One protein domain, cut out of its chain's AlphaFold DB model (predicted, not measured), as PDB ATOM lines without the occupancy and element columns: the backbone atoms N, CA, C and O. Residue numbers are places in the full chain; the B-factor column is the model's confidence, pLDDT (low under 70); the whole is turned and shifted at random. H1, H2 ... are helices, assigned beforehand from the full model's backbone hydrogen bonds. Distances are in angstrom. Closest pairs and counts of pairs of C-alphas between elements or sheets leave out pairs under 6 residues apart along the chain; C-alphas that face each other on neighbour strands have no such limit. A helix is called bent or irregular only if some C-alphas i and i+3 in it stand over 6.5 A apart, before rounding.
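Overview. This is residues 6 to 121 of the 125 residues of the protein "Mitochondrial inner membrane protease ATP23" of Glossina fuscipes fuscipes (UniProt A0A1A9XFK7). Four crossed helices make the body: H2 runs through the middle between H1 and H5, and H4, the longest, packs on both H2 and H5. H3 is a short turn in the loop before H4, and a tail after H5 leads to the small H6, with residues 113 to 118 sticking out. The printed part has 116 residues with six named helices, H1 to H6 in chain order, and no named strand: all helix. It is compact, with a radius of gyration of the C-alphas of 14.8 A and spans of 39 by 38 by 28 A.

Arrangement. H1, residues 6 to 24, and H2, residues 32 to 46, form a helical hairpin; they touch, closest at the C-alphas of Gly 10 and Ala 46, 4.8 A, at a steep tilt of 40 degrees, opposite ways. H2 is the hub. It touches H4, residues 61 to 83, closest at the C-alphas of Glu 39 and Ala 76, 4.8 A, at a steep tilt of 52 degrees. It touches H5, residues 88 to 104, closest at the C-alphas of Cys 37 and Cys 102, 5.3 A. Residues 73 to 81 of H4 touch residues 88 to 95 of H5. H3, residues 51 to 54, is close to H4 but not clearly touching, with the C-alphas of Ala 53 and Ile 64 6.8 A apart. H6, residues 116 to 121, is apart from H1, H2, H3, H4 and H5. Each O i to N i+4 pair is within hydrogen-bond range in H1, H2, H4 and H6, against 10 of 13 in H5; H3 is too short for one.

Along the chain. H1 begins at C-alpha 6 (-17.824, 11.406, 108.103) and is 26.4 A long, H2 20.8 A, H4 34.0 A. H5, 23.2 A, is irregular, with C-alphas 97 and 100 7.7 A apart, and has a kink of 59 degrees near residue 98. H6 ends at C-alpha 121 (-21.121, 1.381, 138.085).

Size, cuts and confidence. The C-alphas of Ser 87 and His 117 are the two farthest apart, 43.8 A. The printed part has no cut. The link from H5 to H6 is long, with 11 residues. Residues 49 to 62 have pLDDT under 70.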
ATOM      1  N   GLY A   6     -18.784  12.037 107.183       84.00
ATOM      2  CA  GLY A   6     -17.824  11.406 108.103       84.00
ATOM      3  C   GLY A   6     -16.783  12.375 108.682       84.00
ATOM      4  O   GLY A   6     -16.380  12.230 109.830       84.00
ATOM      5  N   ILE A   7     -16.392  13.412 107.930       85.25
ATOM      6  CA  ILE A   7     -15.472  14.447 108.433       85.25
ATOM      7  C   ILE A   7     -16.182  15.335 109.460       85.25
ATOM      8  O   ILE A   7     -15.595  15.668 110.484       85.25
ATOM      9  N   ILE A   8     -17.435  15.711 109.188       89.94
ATOM     10  CA  ILE A   8     -18.242  16.530 110.101       89.94
ATOM     11  C   ILE A   8     -18.518  15.758 111.393       89.94
ATOM     12  O   ILE A   8     -18.325  16.304 112.471       89.94
ATOM     13  N   GLN A   9     -18.902  14.485 111.288       90.44
ATOM     14  CA  GLN A   9     -19.112  13.613 112.441       90.44
ATOM     15  C   GLN A   9     -17.838  13.500 113.280       90.44
ATOM     16  O   GLN A   9     -17.891  13.782 114.468       90.44
ATOM     17  N   GLY A  10     -16.688  13.204 112.662       89.94
ATOM     18  CA  GLY A  10     -15.413  13.150 113.380       89.94
ATOM     19  C   GLY A  10     -15.053  14.475 114.061       89.94
ATOM     20  O   GLY A  10     -14.623  14.478 115.204       89.94
ATOM     21  N   MET A  11     -15.279  15.618 113.407       91.00
ATOM     22  CA  MET A  11     -15.038  16.930 114.019       91.00
ATOM     23  C   MET A  11     -15.965  17.194 115.212       91.00
ATOM     24  O   MET A  11     -15.501  17.637 116.255       91.00
ATOM     25  N   LEU A  12     -17.260  16.891 115.091       93.12
ATOM     26  CA  LEU A  12     -18.210  17.052 116.193       93.12
ATOM     27  C   LEU A  12     -17.863  16.129 117.366       93.12
ATOM     28  O   LEU A  12     -17.822  16.588 118.502       93.12
ATOM     29  N   THR A  13     -17.550  14.859 117.099       93.44
ATOM     30  CA  THR A  13     -17.115  13.908 118.128       93.44
ATOM     31  C   THR A  13     -15.832  14.377 118.815       93.44
ATOM     32  O   THR A  13     -15.737  14.294 120.035       93.44
ATOM     33  N   ASN A  14     -14.875  14.927 118.064       93.94
ATOM     34  CA  ASN A  14     -13.641  15.488 118.611       93.94
ATOM     35  C   ASN A  14     -13.924  16.614 119.621       93.94
ATOM     36  O   ASN A  14     -13.407  16.579 120.736       93.94
ATOM     37  N   GLU A  15     -14.794  17.570 119.278       94.50
ATOM     38  CA  GLU A  15     -15.175  18.639 120.213       94.50
ATOM     39  C   GLU A  15     -15.993  18.122 121.403       94.50
ATOM     40  O   GLU A  15     -15.820  18.598 122.523       94.50
ATOM     41  N   MET A  16     -16.853  17.120 121.199       95.06
ATOM     42  CA  MET A  16     -17.592  16.487 122.295       95.06
ATOM     43  C   MET A  16     -16.663  15.824 123.311       95.06
ATOM     44  O   MET A  16     -16.905  15.950 124.507       95.06
ATOM     45  N   ILE A  17     -15.587  15.175 122.861       94.44
ATOM     46  CA  ILE A  17     -14.586  14.580 123.756       94.44
ATOM     47  C   ILE A  17     -13.855  15.667 124.545       94.44
ATOM     48  O   ILE A  17     -13.713  15.538 125.756       94.44
ATOM     49  N   ARG A  18     -13.461  16.773 123.902       93.56
ATOM     50  CA  ARG A  18     -12.861  17.912 124.620       93.56
ATOM     51  C   ARG A  18     -13.791  18.471 125.693       93.56
ATOM     52  O   ARG A  18     -13.345  18.747 126.803       93.56
ATOM     53  N   MET A  19     -15.076  18.630 125.370       93.75
ATOM     54  CA  MET A  19     -16.087  19.074 126.334       93.75
ATOM     55  C   MET A  19     -16.264  18.066 127.473       93.75
ATOM     56  O   MET A  19     -16.331  18.466 128.630       93.75
ATOM     57  N   PHE A  20     -16.301  16.768 127.163       93.38
ATOM     58  CA  PHE A  20     -16.384  15.714 128.170       93.38
ATOM     59  C   PHE A  20     -15.195  15.767 129.130       93.38
ATOM     60  O   PHE A  20     -15.399  15.753 130.344       93.38
ATOM     61  N   ASP A  21     -13.974  15.875 128.606       93.12
ATOM     62  CA  ASP A  21     -12.778  15.902 129.439       93.12
ATOM     63  C   ASP A  21     -12.749  17.143 130.341       93.12
ATOM     64  O   ASP A  21     -12.361  17.026 131.499       93.12
ATOM     65  N   TYR A  22     -13.211  18.295 129.840       92.19
ATOM     66  CA  TYR A  22     -13.356  19.528 130.620       92.19
ATOM     67  C   TYR A  22     -14.350  19.402 131.773       92.19
ATOM     68  O   TYR A  22     -14.111  19.954 132.842       92.19
ATOM     69  N   CYS A  23     -15.456  18.687 131.570       91.88
ATOM     70  CA  CYS A  23     -16.478  18.536 132.601       91.88
ATOM     71  C   CYS A  23     -16.126  17.476 133.652       91.88
ATOM     72  O   CYS A  23     -16.503  17.636 134.807       91.88
ATOM     73  N   ASN A  24     -15.461  16.388 133.255       89.25
ATOM     74  CA  ASN A  24     -15.275  15.214 134.118       89.25
ATOM     75  C   ASN A  24     -13.891  15.136 134.767       89.25
ATOM     76  O   ASN A  24     -13.702  14.349 135.690       89.25
ATOM     77  N   ASN A  25     -12.920  15.924 134.304       86.25
ATOM     78  CA  ASN A  25     -11.571  15.923 134.859       86.25
ATOM     79  C   ASN A  25     -11.187  17.316 135.357       86.25
ATOM     80  O   ASN A  25     -11.611  18.332 134.810       86.25
ATOM     81  N   GLU A  26     -10.288  17.365 136.341       87.38
ATOM     82  CA  GLU A  26      -9.625  18.599 136.775       87.38
ATOM     83  C   GLU A  26      -8.595  19.058 135.720       87.38
ATOM     84  O   GLU A  26      -7.376  18.937 135.874       87.38
ATOM     85  N   LEU A  27      -9.090  19.544 134.578       90.25
ATOM     86  CA  LEU A  27      -8.259  20.021 133.477       90.25
ATOM     87  C   LEU A  27      -7.715  21.430 133.738       90.25
ATOM     88  O   LEU A  27      -8.430  22.424 133.627       90.25
ATOM     89  N   ASP A  28      -6.401  21.532 133.944       90.38
ATOM     90  CA  ASP A  28      -5.668  22.781 133.763       90.38
ATOM     91  C   ASP A  28      -5.122  22.872 132.333       90.38
ATOM     92  O   ASP A  28      -4.104  22.269 131.997       90.38
ATOM     93  N   PHE A  29      -5.749  23.686 131.484       83.50
ATOM     94  CA  PHE A  29      -5.253  23.904 130.124       83.50
ATOM     95  C   PHE A  29      -3.846  24.519 130.087       83.50
ATOM     96  O   PHE A  29      -3.174  24.453 129.054       83.50
ATOM     97  N   ARG A  30      -3.386  25.203 131.144       88.69
ATOM     98  CA  ARG A  30      -2.018  25.751 131.208       88.69
ATOM     99  C   ARG A  30      -0.985  24.639 131.359       88.69
ATOM    100  O   ARG A  30       0.145  24.817 130.909       88.69
ATOM    101  N   ASN A  31      -1.389  23.493 131.901       93.81
ATOM    102  CA  ASN A  31      -0.583  22.293 131.916       93.81
ATOM    103  C   ASN A  31      -0.615  21.612 130.536       93.81
ATOM    104  O   ASN A  31      -1.647  21.130 130.063       93.81
ATOM    105  N   ILE A  32       0.549  21.562 129.884       95.50
ATOM    106  CA  ILE A  32       0.714  20.949 128.563       95.50
ATOM    107  C   ILE A  32       0.375  19.454 128.562       95.50
ATOM    108  O   ILE A  32      -0.101  18.955 127.547       95.50
ATOM    109  N   ASP A  33       0.552  18.761 129.688       96.19
ATOM    110  CA  ASP A  33       0.268  17.329 129.808       96.19
ATOM    111  C   ASP A  33      -1.245  17.068 129.798       96.19
ATOM    112  O   ASP A  33      -1.709  16.132 129.146       96.19
ATOM    113  N   HIS A  34      -2.029  17.933 130.452       95.44
ATOM    114  CA  HIS A  34      -3.493  17.843 130.476       95.44
ATOM    115  C   HIS A  34      -4.059  18.112 129.080       95.44
ATOM    116  O   HIS A  34      -4.826  17.308 128.550       95.44
ATOM    117  N   LEU A  35      -3.602  19.195 128.444       95.62
ATOM    118  CA  LEU A  35      -3.994  19.525 127.077       95.62
ATOM    119  C   LEU A  35      -3.604  18.407 126.095       95.62
ATOM    120  O   LEU A  35      -4.430  17.979 125.294       95.62
ATOM    121  N   ALA A  36      -2.373  17.893 126.174       97.00
ATOM    122  CA  ALA A  36      -1.918  16.798 125.323       97.00
ATOM    123  C   ALA A  36      -2.761  15.529 125.513       97.00
ATOM    124  O   ALA A  36      -3.112  14.883 124.526       97.00
ATOM    125  N   CYS A  37      -3.111  15.186 126.754       96.81
ATOM    126  CA  CYS A  37      -3.933  14.019 127.058       96.81
ATOM    127  C   CYS A  37      -5.318  14.099 126.402       96.81
ATOM    128  O   CYS A  37      -5.733  13.150 125.730       96.81
ATOM    129  N   THR A  38      -5.990  15.246 126.527       95.88
ATOM    130  CA  THR A  38      -7.297  15.488 125.903       95.88
ATOM    131  C   THR A  38      -7.222  15.416 124.380       95.88
ATOM    132  O   THR A  38      -8.041  14.751 123.746       95.88
ATOM    133  N   GLU A  39      -6.197  16.012 123.765       96.06
ATOM    134  CA  GLU A  39      -6.027  15.942 122.308       96.06
ATOM    135  C   GLU A  39      -5.688  14.528 121.810       96.06
ATOM    136  O   GLU A  39      -6.119  14.135 120.725       96.06
ATOM    137  N   ILE A  40      -4.953  13.733 122.597       97.00
ATOM    138  CA  ILE A  40      -4.687  12.319 122.294       97.00
ATOM    139  C   ILE A  40      -5.993  11.524 122.301       97.00
ATOM    140  O   ILE A  40      -6.254  10.797 121.342       97.00
ATOM    141  N   ARG A  41      -6.824  11.681 123.337       95.56
ATOM    142  CA  ARG A  41      -8.121  10.997 123.450       95.56
ATOM    143  C   ARG A  41      -9.055  11.372 122.301       95.56
ATOM    144  O   ARG A  41      -9.614  10.494 121.644       95.56
ATOM    145  N   ALA A  42      -9.154  12.666 122.002       95.31
ATOM    146  CA  ALA A  42      -9.988  13.179 120.922       95.31
ATOM    147  C   ALA A  42      -9.539  12.640 119.549       95.31
ATOM    148  O   ALA A  42     -10.347  12.094 118.794       95.31
ATOM    149  N   ALA A  43      -8.235  12.666 119.254       94.81
ATOM    150  CA  ALA A  43      -7.696  12.113 118.012       94.81
ATOM    151  C   ALA A  43      -7.881  10.586 117.896       94.81
ATOM    152  O   ALA A  43      -8.197  10.095 116.807       94.81
ATOM    153  N   ASN A  44      -7.704   9.858 119.004       93.56
ATOM    154  CA  ASN A  44      -7.864   8.405 119.103       93.56
ATOM    155  C   ASN A  44      -9.287   7.955 118.765       93.56
ATOM    156  O   ASN A  44      -9.472   7.024 117.990       93.56
ATOM    157  N   LEU A  45     -10.291   8.643 119.307       91.31
ATOM    158  CA  LEU A  45     -11.682   8.202 119.224       91.31
ATOM    159  C   LEU A  45     -12.457   8.816 118.047       91.31
ATOM    160  O   LEU A  45     -13.445   8.231 117.609       91.31
ATOM    161  N   ALA A  46     -12.036   9.975 117.525       91.19
ATOM    162  CA  ALA A  46     -12.829  10.729 116.549       91.19
ATOM    163  C   ALA A  46     -12.261  10.768 115.119       91.19
ATOM    164  O   ALA A  46     -13.015  10.962 114.162       91.19
ATOM    165  N   HIS A  47     -10.942  10.622 114.939       79.62
ATOM    166  CA  HIS A  47     -10.290  10.921 113.654       79.62
ATOM    167  C   HIS A  47      -9.519   9.757 113.035       79.62
ATOM    168  O   HIS A  47      -9.504   9.624 111.808       79.62
ATOM    169  N   CYS A  48      -8.865   8.931 113.845       81.56
ATOM    170  CA  CYS A  48      -8.068   7.819 113.349       81.56
ATOM    171  C   CYS A  48      -8.959   6.572 113.248       81.56
ATOM    172  O   CYS A  48      -9.193   5.872 114.216       81.56
ATOM    173  N   SER A  49      -9.533   6.305 112.070       68.56
ATOM    174  CA  SER A  49     -10.361   5.105 111.876       68.56
ATOM    175  C   SER A  49      -9.492   3.902 111.486       68.56
ATOM    176  O   SER A  49      -8.750   3.953 110.503       68.56
ATOM    177  N   LEU A  50      -9.622   2.795 112.227       59.53
ATOM    178  CA  LEU A  50      -9.035   1.494 111.868       59.53
ATOM    179  C   LEU A  50      -9.648   0.928 110.576       59.53
ATOM    180  O   LEU A  50      -8.955   0.282 109.789       59.53
ATOM    181  N   LEU A  51     -10.932   1.214 110.322       52.56
ATOM    182  CA  LEU A  51     -11.670   0.718 109.154       52.56
ATOM    183  C   LEU A  51     -11.042   1.193 107.834       52.56
ATOM    184  O   LEU A  51     -10.987   0.444 106.864       52.56
ATOM    185  N   SER A  52     -10.507   2.418 107.808       49.62
ATOM    186  CA  SER A  52      -9.836   2.982 106.631       49.62
ATOM    187  C   SER A  52      -8.518   2.276 106.288       49.62
ATOM    188  O   SER A  52      -8.123   2.297 105.126       49.62
ATOM    189  N   ALA A  53      -7.846   1.657 107.266       46.12
ATOM    190  CA  ALA A  53      -6.592   0.928 107.061       46.12
ATOM    191  C   ALA A  53      -6.835  -0.515 106.584       46.12
ATOM    192  O   ALA A  53      -6.142  -0.987 105.690       46.12
ATOM    193  N   VAL A  54      -7.867  -1.189 107.108       50.06
ATOM    194  CA  VAL A  54      -8.232  -2.561 106.696       50.06
ATOM    195  C   VAL A  54      -8.810  -2.595 105.275       50.06
ATOM    196  O   VAL A  54      -8.506  -3.506 104.511       50.06
ATOM    197  N   MET A  55      -9.587  -1.579 104.874       50.47
ATOM    198  CA  MET A  55     -10.159  -1.499 103.519       50.47
ATOM    199  C   MET A  55      -9.124  -1.264 102.403       50.47
ATOM    200  O   MET A  55      -9.469  -1.390 101.233       50.47
ATOM    201  N   GLN A  56      -7.872  -0.930 102.742       48.72
ATOM    202  CA  GLN A  56      -6.788  -0.694 101.776       48.72
ATOM    203  C   GLN A  56      -5.842  -1.896 101.594       48.72
ATOM    204  O   GLN A  56      -4.872  -1.787 100.856       48.72
ATOM    205  N   GLY A  57      -6.141  -3.056 102.194       47.09
ATOM    206  CA  GLY A  57      -5.581  -4.354 101.782       47.09
ATOM    207  C   GLY A  57      -4.112  -4.641 102.120       47.09
ATOM    208  O   GLY A  57      -3.719  -5.800 102.073       47.09
ATOM    209  N   ASP A  58      -3.326  -3.652 102.533       48.94
ATOM    210  CA  ASP A  58      -1.937  -3.840 102.946       48.94
ATOM    211  C   ASP A  58      -1.808  -3.593 104.445       48.94
ATOM    212  O   ASP A  58      -1.887  -2.450 104.893       48.94
ATOM    213  N   THR A  59      -1.618  -4.656 105.236       48.91
ATOM    214  CA  THR A  59      -0.615  -4.745 106.320       48.91
ATOM    215  C   THR A  59      -0.976  -5.758 107.426       48.91
ATOM    216  O   THR A  59      -2.132  -5.987 107.766       48.91
ATOM    217  N   SER A  60       0.061  -6.358 108.024       60.78
ATOM    218  CA  SER A  60      -0.006  -7.143 109.268       60.78
ATOM    219  C   SER A  60      -0.747  -6.393 110.392       60.78
ATOM    220  O   SER A  60      -0.584  -5.181 110.530       60.78
ATOM    221  N   LEU A  61      -1.485  -7.105 111.259       59.44
ATOM    222  CA  LEU A  61      -2.174  -6.547 112.444       59.44
ATOM    223  C   LEU A  61      -1.268  -5.642 113.308       59.44
ATOM    224  O   LEU A  61      -1.740  -4.674 113.905       59.44
ATOM    225  N   PHE A  62       0.041  -5.922 113.342       62.28
ATOM    226  CA  PHE A  62       1.030  -5.100 114.046       62.28
ATOM    227  C   PHE A  62       1.200  -3.700 113.441       62.28
ATOM    228  O   PHE A  62       1.257  -2.708 114.171       62.28
ATOM    229  N   ASN A  63       1.218  -3.604 112.113       72.31
ATOM    230  CA  ASN A  63       1.371  -2.337 111.401       72.31
ATOM    231  C   ASN A  63       0.126  -1.465 111.548       72.31
ATOM    232  O   ASN A  63       0.255  -0.250 111.642       72.31
ATOM    233  N   ILE A  64      -1.066  -2.061 111.637       77.56
ATOM    234  CA  ILE A  64      -2.320  -1.317 111.819       77.56
ATOM    235  C   ILE A  64      -2.325  -0.591 113.169       77.56
ATOM    236  O   ILE A  64      -2.627   0.602 113.230       77.56
ATOM    237  N   LYS A  65      -1.939  -1.278 114.253       81.56
ATOM    238  CA  LYS A  65      -1.852  -0.659 115.583       81.56
ATOM    239  C   LYS A  65      -0.830   0.481 115.603       81.56
ATOM    240  O   LYS A  65      -1.122   1.554 116.127       81.56
ATOM    241  N   GLN A  66       0.345   0.270 115.012       85.81
ATOM    242  CA  GLN A  66       1.387   1.294 114.955       85.81
ATOM    243  C   GLN A  66       0.981   2.485 114.072       85.81
ATOM    244  O   GLN A  66       1.165   3.636 114.464       85.81
ATOM    245  N   ALA A  67       0.369   2.230 112.915       86.12
ATOM    246  CA  ALA A  67      -0.151   3.262 112.024       86.12
ATOM    247  C   ALA A  67      -1.232   4.104 112.713       86.12
ATOM    248  O   ALA A  67      -1.221   5.332 112.611       86.12
ATOM    249  N   HIS A  68      -2.120   3.460 113.472       90.06
ATOM    250  CA  HIS A  68      -3.132   4.146 114.259       90.06
ATOM    251  C   HIS A  68      -2.502   5.067 115.313       90.06
ATOM    252  O   HIS A  68      -2.805   6.259 115.354       90.06
ATOM    253  N   GLN A  69      -1.557   4.557 116.107       93.00
ATOM    254  CA  GLN A  69      -0.837   5.371 117.093       93.00
ATOM    255  C   GLN A  69      -0.117   6.562 116.446       93.00
ATOM    256  O   GLN A  69      -0.190   7.676 116.964       93.00
ATOM    257  N   ASN A  70       0.512   6.367 115.284       92.62
ATOM    258  CA  ASN A  70       1.166   7.442 114.537       92.62
ATOM    259  C   ASN A  70       0.169   8.504 114.044       92.62
ATOM    260  O   ASN A  70       0.461   9.702 114.117       92.62
ATOM    261  N   CYS A  71      -1.017   8.088 113.584       93.00
ATOM    262  CA  CYS A  71      -2.107   9.002 113.234       93.00
ATOM    263  C   CYS A  71      -2.509   9.858 114.443       93.00
ATOM    264  O   CYS A  71      -2.537  11.088 114.338       93.00
ATOM    265  N   VAL A  72      -2.735   9.224 115.599       95.56
ATOM    266  CA  VAL A  72      -3.135   9.911 116.836       95.56
ATOM    267  C   VAL A  72      -2.071  10.913 117.269       95.56
ATOM    268  O   VAL A  72      -2.387  12.086 117.469       95.56
ATOM    269  N   LYS A  73      -0.798  10.498 117.325       96.00
ATOM    270  CA  LYS A  73       0.324  11.386 117.671       96.00
ATOM    271  C   LYS A  73       0.412  12.589 116.730       96.00
ATOM    272  O   LYS A  73       0.572  13.720 117.177       96.00
ATOM    273  N   THR A  74       0.254  12.376 115.427       95.50
ATOM    274  CA  THR A  74       0.333  13.465 114.440       95.50
ATOM    275  C   THR A  74      -0.800  14.478 114.614       95.50
ATOM    276  O   THR A  74      -0.566  15.686 114.566       95.50
ATOM    277  N   LYS A  75      -2.032  14.000 114.825       94.69
ATOM    278  CA  LYS A  75      -3.214  14.856 114.987       94.69
ATOM    279  C   LYS A  75      -3.195  15.627 116.300       94.69
ATOM    280  O   LYS A  75      -3.400  16.839 116.278       94.69
ATOM    281  N   ALA A  76      -2.890  14.954 117.406       96.44
ATOM    282  CA  ALA A  76      -2.805  15.595 118.710       96.44
ATOM    283  C   ALA A  76      -1.687  16.651 118.747       96.44
ATOM    284  O   ALA A  76      -1.936  17.775 119.174       96.44
ATOM    285  N   LEU A  77      -0.506  16.361 118.184       97.25
ATOM    286  CA  LEU A  77       0.592  17.331 118.079       97.25
ATOM    287  C   LEU A  77       0.165  18.603 117.337       97.25
ATOM    288  O   LEU A  77       0.412  19.711 117.808       97.25
ATOM    289  N   ALA A  78      -0.482  18.448 116.177       95.81
ATOM    290  CA  ALA A  78      -0.966  19.580 115.391       95.81
ATOM    291  C   ALA A  78      -2.011  20.405 116.158       95.81
ATOM    292  O   ALA A  78      -1.983  21.632 116.106       95.81
ATOM    293  N   SER A  79      -2.899  19.730 116.890       95.12
ATOM    294  CA  SER A  79      -3.929  20.381 117.692       95.12
ATOM    295  C   SER A  79      -3.331  21.201 118.840       95.12
ATOM    296  O   SER A  79      -3.587  22.400 118.937       95.12
ATOM    297  N   VAL A  80      -2.434  20.613 119.640       95.81
ATOM    298  CA  VAL A  80      -1.783  21.313 120.761       95.81
ATOM    299  C   VAL A  80      -0.991  22.532 120.277       95.81
ATOM    300  O   VAL A  80      -1.118  23.617 120.847       95.81
ATOM    301  N   LEU A  81      -0.222  22.386 119.190       95.81
ATOM    302  CA  LEU A  81       0.547  23.487 118.596       95.81
ATOM    303  C   LEU A  81      -0.336  24.623 118.063       95.81
ATOM    304  O   LEU A  81       0.112  25.764 118.011       95.81
ATOM    305  N   SER A  82      -1.580  24.333 117.675       93.06
ATOM    306  CA  SER A  82      -2.512  25.366 117.209       93.06
ATOM    307  C   SER A  82      -3.096  26.217 118.345       93.06
ATOM    308  O   SER A  82      -3.518  27.346 118.106       93.06
ATOM    309  N   VAL A  83      -3.094  25.700 119.579       88.69
ATOM    310  CA  VAL A  83      -3.715  26.337 120.758       88.69
ATOM    311  C   VAL A  83      -2.679  26.957 121.706       88.69
ATOM    312  O   VAL A  83      -3.004  27.838 122.509       88.69
ATOM    313  N   ARG A  84      -1.420  26.507 121.653       85.44
ATOM    314  CA  ARG A  84      -0.347  26.946 122.552       85.44
ATOM    315  C   ARG A  84       0.895  27.356 121.775       85.44
ATOM    316  O   ARG A  84       1.392  26.612 120.939       85.44
ATOM    317  N   ASN A  85       1.456  28.505 122.142       89.31
ATOM    318  CA  ASN A  85       2.760  28.934 121.654       89.31
ATOM    319  C   ASN A  85       3.879  28.227 122.438       89.31
ATOM    320  O   ASN A  85       4.474  28.794 123.352       89.31
ATOM    321  N   VAL A  86       4.100  26.955 122.122       90.81
ATOM    322  CA  VAL A  86       5.122  26.090 122.727       90.81
ATOM    323  C   VAL A  86       5.938  25.418 121.631       90.81
ATOM    324  O   VAL A  86       5.470  25.238 120.505       90.81
ATOM    325  N   SER A  87       7.176  25.039 121.943       95.38
ATOM    326  CA  SER A  87       8.017  24.357 120.965       95.38
ATOM    327  C   SER A  87       7.444  22.977 120.626       95.38
ATOM    328  O   SER A  87       6.913  22.266 121.482       95.38
ATOM    329  N   ARG A  88       7.604  22.559 119.368       96.19
ATOM    330  CA  ARG A  88       7.225  21.213 118.910       96.19
ATOM    331  C   ARG A  88       7.837  20.110 119.774       96.19
ATOM    332  O   ARG A  88       7.183  19.102 120.029       96.19
ATOM    333  N   GLN A  89       9.079  20.308 120.210       96.94
ATOM    334  CA  GLN A  89       9.784  19.367 121.070       96.94
ATOM    335  C   GLN A  89       9.106  19.239 122.438       96.94
ATOM    336  O   GLN A  89       8.795  18.123 122.839       96.94
ATOM    337  N   ALA A  90       8.781  20.357 123.095       96.06
ATOM    338  CA  ALA A  90       8.110  20.336 124.395       96.06
ATOM    339  C   ALA A  90       6.750  19.621 124.332       96.06
ATOM    340  O   ALA A  90       6.426  18.829 125.215       96.06
ATOM    341  N   VAL A  91       5.978  19.844 123.260       96.69
ATOM    342  CA  VAL A  91       4.710  19.125 123.037       96.69
ATOM    343  C   VAL A  91       4.951  17.636 122.837       96.69
ATOM    344  O   VAL A  91       4.235  16.822 123.404       96.69
ATOM    345  N   THR A  92       5.958  17.267 122.046       97.38
ATOM    346  CA  THR A  92       6.260  15.859 121.766       97.38
ATOM    347  C   THR A  92       6.663  15.127 123.046       97.38
ATOM    348  O   THR A  92       6.143  14.052 123.318       97.38
ATOM    349  N   GLU A  93       7.513  15.730 123.877       97.69
ATOM    350  CA  GLU A  93       7.904  15.172 125.175       97.69
ATOM    351  C   GLU A  93       6.706  15.031 126.126       97.69
ATOM    352  O   GLU A  93       6.553  13.991 126.764       97.69
ATOM    353  N   ALA A  94       5.829  16.040 126.192       97.38
ATOM    354  CA  ALA A  94       4.582  15.975 126.959       97.38
ATOM    355  C   ALA A  94       3.673  14.841 126.487       97.38
ATOM    356  O   ALA A  94       3.189  14.043 127.289       97.38
ATOM    357  N   MET A  95       3.499  14.723 125.173       97.62
ATOM    358  CA  MET A  95       2.711  13.658 124.576       97.62
ATOM    359  C   MET A  95       3.286  12.286 124.907       97.62
ATOM    360  O   MET A  95       2.522  11.443 125.352       97.62
ATOM    361  N   GLU A  96       4.593  12.048 124.755       97.62
ATOM    362  CA  GLU A  96       5.192  10.746 125.086       97.62
ATOM    363  C   GLU A  96       5.000  10.371 126.564       97.62
ATOM    364  O   GLU A  96       4.708   9.210 126.854       97.62
ATOM    365  N   ARG A  97       5.074  11.339 127.496       97.88
ATOM    366  CA  ARG A  97       4.809  11.090 128.927       97.88
ATOM    367  C   ARG A  97       3.396  10.568 129.178       97.88
ATOM    368  O   ARG A  97       3.215   9.654 129.979       97.88
ATOM    369  N   VAL A  98       2.396  11.146 128.513       97.81
ATOM    370  CA  VAL A  98       0.981  10.840 128.781       97.81
ATOM    371  C   VAL A  98       0.375   9.823 127.809       97.81
ATOM    372  O   VAL A  98      -0.693   9.278 128.086       97.81
ATOM    373  N   PHE A  99       1.049   9.519 126.693       97.50
ATOM    374  CA  PHE A  99       0.475   8.783 125.563       97.50
ATOM    375  C   PHE A  99      -0.124   7.447 125.970       97.50
ATOM    376  O   PHE A  99      -1.281   7.184 125.664       97.50
ATOM    377  N   HIS A 100       0.630   6.611 126.689       95.75
ATOM    378  CA  HIS A 100       0.155   5.282 127.071       95.75
ATOM    379  C   HIS A 100      -1.123   5.344 127.920       95.75
ATOM    380  O   HIS A 100      -2.037   4.553 127.713       95.75
ATOM    381  N   ARG A 101      -1.209   6.292 128.859       94.44
ATOM    382  CA  ARG A 101      -2.399   6.460 129.700       94.44
ATOM    383  C   ARG A 101      -3.581   6.956 128.869       94.44
ATOM    384  O   ARG A 101      -4.628   6.327 128.871       94.44
ATOM    385  N   CYS A 102      -3.398   8.047 128.133       94.94
ATOM    386  CA  CYS A 102      -4.494   8.750 127.463       94.94
ATOM    387  C   CYS A 102      -4.988   8.044 126.194       94.94
ATOM    388  O   CYS A 102      -6.153   8.158 125.843       94.94
ATOM    389  N   TYR A 103      -4.120   7.295 125.511       94.62
ATOM    390  CA  TYR A 103      -4.490   6.494 124.341       94.62
ATOM    391  C   TYR A 103      -5.338   5.270 124.713       94.62
ATOM    392  O   TYR A 103      -6.183   4.838 123.933       94.62
ATOM    393  N   ASN A 104      -5.102   4.688 125.892       91.38
ATOM    394  CA  ASN A 104      -5.854   3.525 126.369       91.38
ATOM    395  C   ASN A 104      -7.113   3.912 127.164       91.38
ATOM    396  O   ASN A 104      -7.892   3.033 127.520       91.38
ATOM    397  N   ASP A 105      -7.310   5.202 127.435       90.12
ATOM    398  CA  ASP A 105      -8.511   5.719 128.080       90.12
ATOM    399  C   ASP A 105      -9.602   5.995 127.034       90.12
ATOM    400  O   ASP A 105      -9.434   6.817 126.131       90.12
ATOM    401  N   LEU A 106     -10.713   5.266 127.144       88.88
ATOM    402  CA  LEU A 106     -11.843   5.310 126.210       88.88
ATOM    403  C   LEU A 106     -13.113   5.893 126.853       88.88
ATOM    404  O   LEU A 106     -14.171   5.912 126.221       88.88
ATOM    405  N   GLU A 107     -13.021   6.373 128.095       85.06
ATOM    406  CA  GLU A 107     -14.162   6.731 128.942       85.06
ATOM    407  C   GLU A 107     -15.151   7.702 128.281       85.06
ATOM    408  O   GLU A 107     -16.360   7.526 128.419       85.06
ATOM    409  N   SER A 108     -14.659   8.661 127.490       83.50
ATOM    410  CA  SER A 108     -15.484   9.680 126.824       83.50
ATOM    411  C   SER A 108     -16.494   9.127 125.808       83.50
ATOM    412  O   SER A 108     -17.434   9.828 125.441       83.50
ATOM    413  N   ILE A 109     -16.298   7.899 125.315       83.62
ATOM    414  CA  ILE A 109     -17.245   7.201 124.425       83.62
ATOM    415  C   ILE A 109     -17.799   5.937 125.096       83.62
ATOM    416  O   ILE A 109     -18.965   5.596 124.896       83.62
ATOM    417  N   GLY A 110     -16.987   5.252 125.904       77.31
ATOM    418  CA  GLY A 110     -17.411   4.110 126.703       77.31
ATOM    419  C   GLY A 110     -16.235   3.311 127.261       77.31
ATOM    420  O   GLY A 110     -15.201   3.157 126.614       77.31
ATOM    421  N   ARG A 111     -16.401   2.765 128.472       75.44
ATOM    422  CA  ARG A 111     -15.400   1.891 129.099       75.44
ATOM    423  C   ARG A 111     -15.388   0.516 128.439       75.44
ATOM    424  O   ARG A 111     -16.437  -0.026 128.090       75.44
ATOM    425  N   ASN A 112     -14.199  -0.067 128.319       72.00
ATOM    426  CA  ASN A 112     -14.047  -1.449 127.883       72.00
ATOM    427  C   ASN A 112     -14.335  -2.393 129.061       72.00
ATOM    428  O   ASN A 112     -13.420  -2.805 129.770       72.00
ATOM    429  N   SER A 113     -15.619  -2.671 129.285       74.00
ATOM    430  CA  SER A 113     -16.130  -3.525 130.362       74.00
ATOM    431  C   SER A 113     -16.815  -4.771 129.779       74.00
ATOM    432  O   SER A 113     -17.412  -4.675 128.702       74.00
ATOM    433  N   PRO A 114     -16.778  -5.931 130.470       77.94
ATOM    434  CA  PRO A 114     -17.438  -7.159 130.017       77.94
ATOM    435  C   PRO A 114     -18.948  -7.004 129.819       77.94
ATOM    436  O   PRO A 114     -19.525  -7.628 128.929       77.94
ATOM    437  N   ASP A 115     -19.589  -6.172 130.640       82.31
ATOM    438  CA  ASP A 115     -21.008  -5.868 130.524       82.31
ATOM    439  C   ASP A 115     -21.307  -4.383 130.782       82.31
ATOM    440  O   ASP A 115     -20.550  -3.645 131.426       82.31
ATOM    441  N   LYS A 116     -22.447  -3.945 130.239       76.25
ATOM    442  CA  LYS A 116     -22.891  -2.550 130.246       76.25
ATOM    443  C   LYS A 116     -23.232  -2.045 131.651       76.25
ATOM    444  O   LYS A 116     -23.025  -0.869 131.920       76.25
ATOM    445  N   HIS A 117     -23.772  -2.892 132.526       79.31
ATOM    446  CA  HIS A 117     -24.134  -2.491 133.884       79.31
ATOM    447  C   HIS A 117     -22.878  -2.186 134.699       79.31
ATOM    448  O   HIS A 117     -22.770  -1.091 135.248       79.31
ATOM    449  N   THR A 118     -21.891  -3.083 134.671       77.62
ATOM    450  CA  THR A 118     -20.587  -2.871 135.317       77.62
ATOM    451  C   THR A 118     -19.903  -1.606 134.795       77.62
ATOM    452  O   THR A 118     -19.456  -0.779 135.584       77.62
ATOM    453  N   ALA A 119     -19.963  -1.362 133.479       73.31
ATOM    454  CA  ALA A 119     -19.399  -0.157 132.871       73.31
ATOM    455  C   ALA A 119     -19.953   1.143 133.476       73.31
ATOM    456  O   ALA A 119     -19.202   2.103 133.612       73.31
ATOM    457  N   TYR A 120     -21.245   1.196 133.822       70.50
ATOM    458  CA  TYR A 120     -21.852   2.374 134.453       70.50
ATOM    459  C   TYR A 120     -21.483   2.512 135.928       70.50
ATOM    460  O   TYR A 120     -21.278   3.629 136.392       70.50
ATOM    461  N   MET A 121     -21.393   1.393 136.645       75.44
ATOM    462  CA  MET A 121     -21.121   1.381 138.085       75.44
ATOM    463  C   MET A 121     -19.664   1.731 138.409       75.44
ATOM    464  O   MET A 121     -19.388   2.266 139.475       75.44
TER     465      MET A 121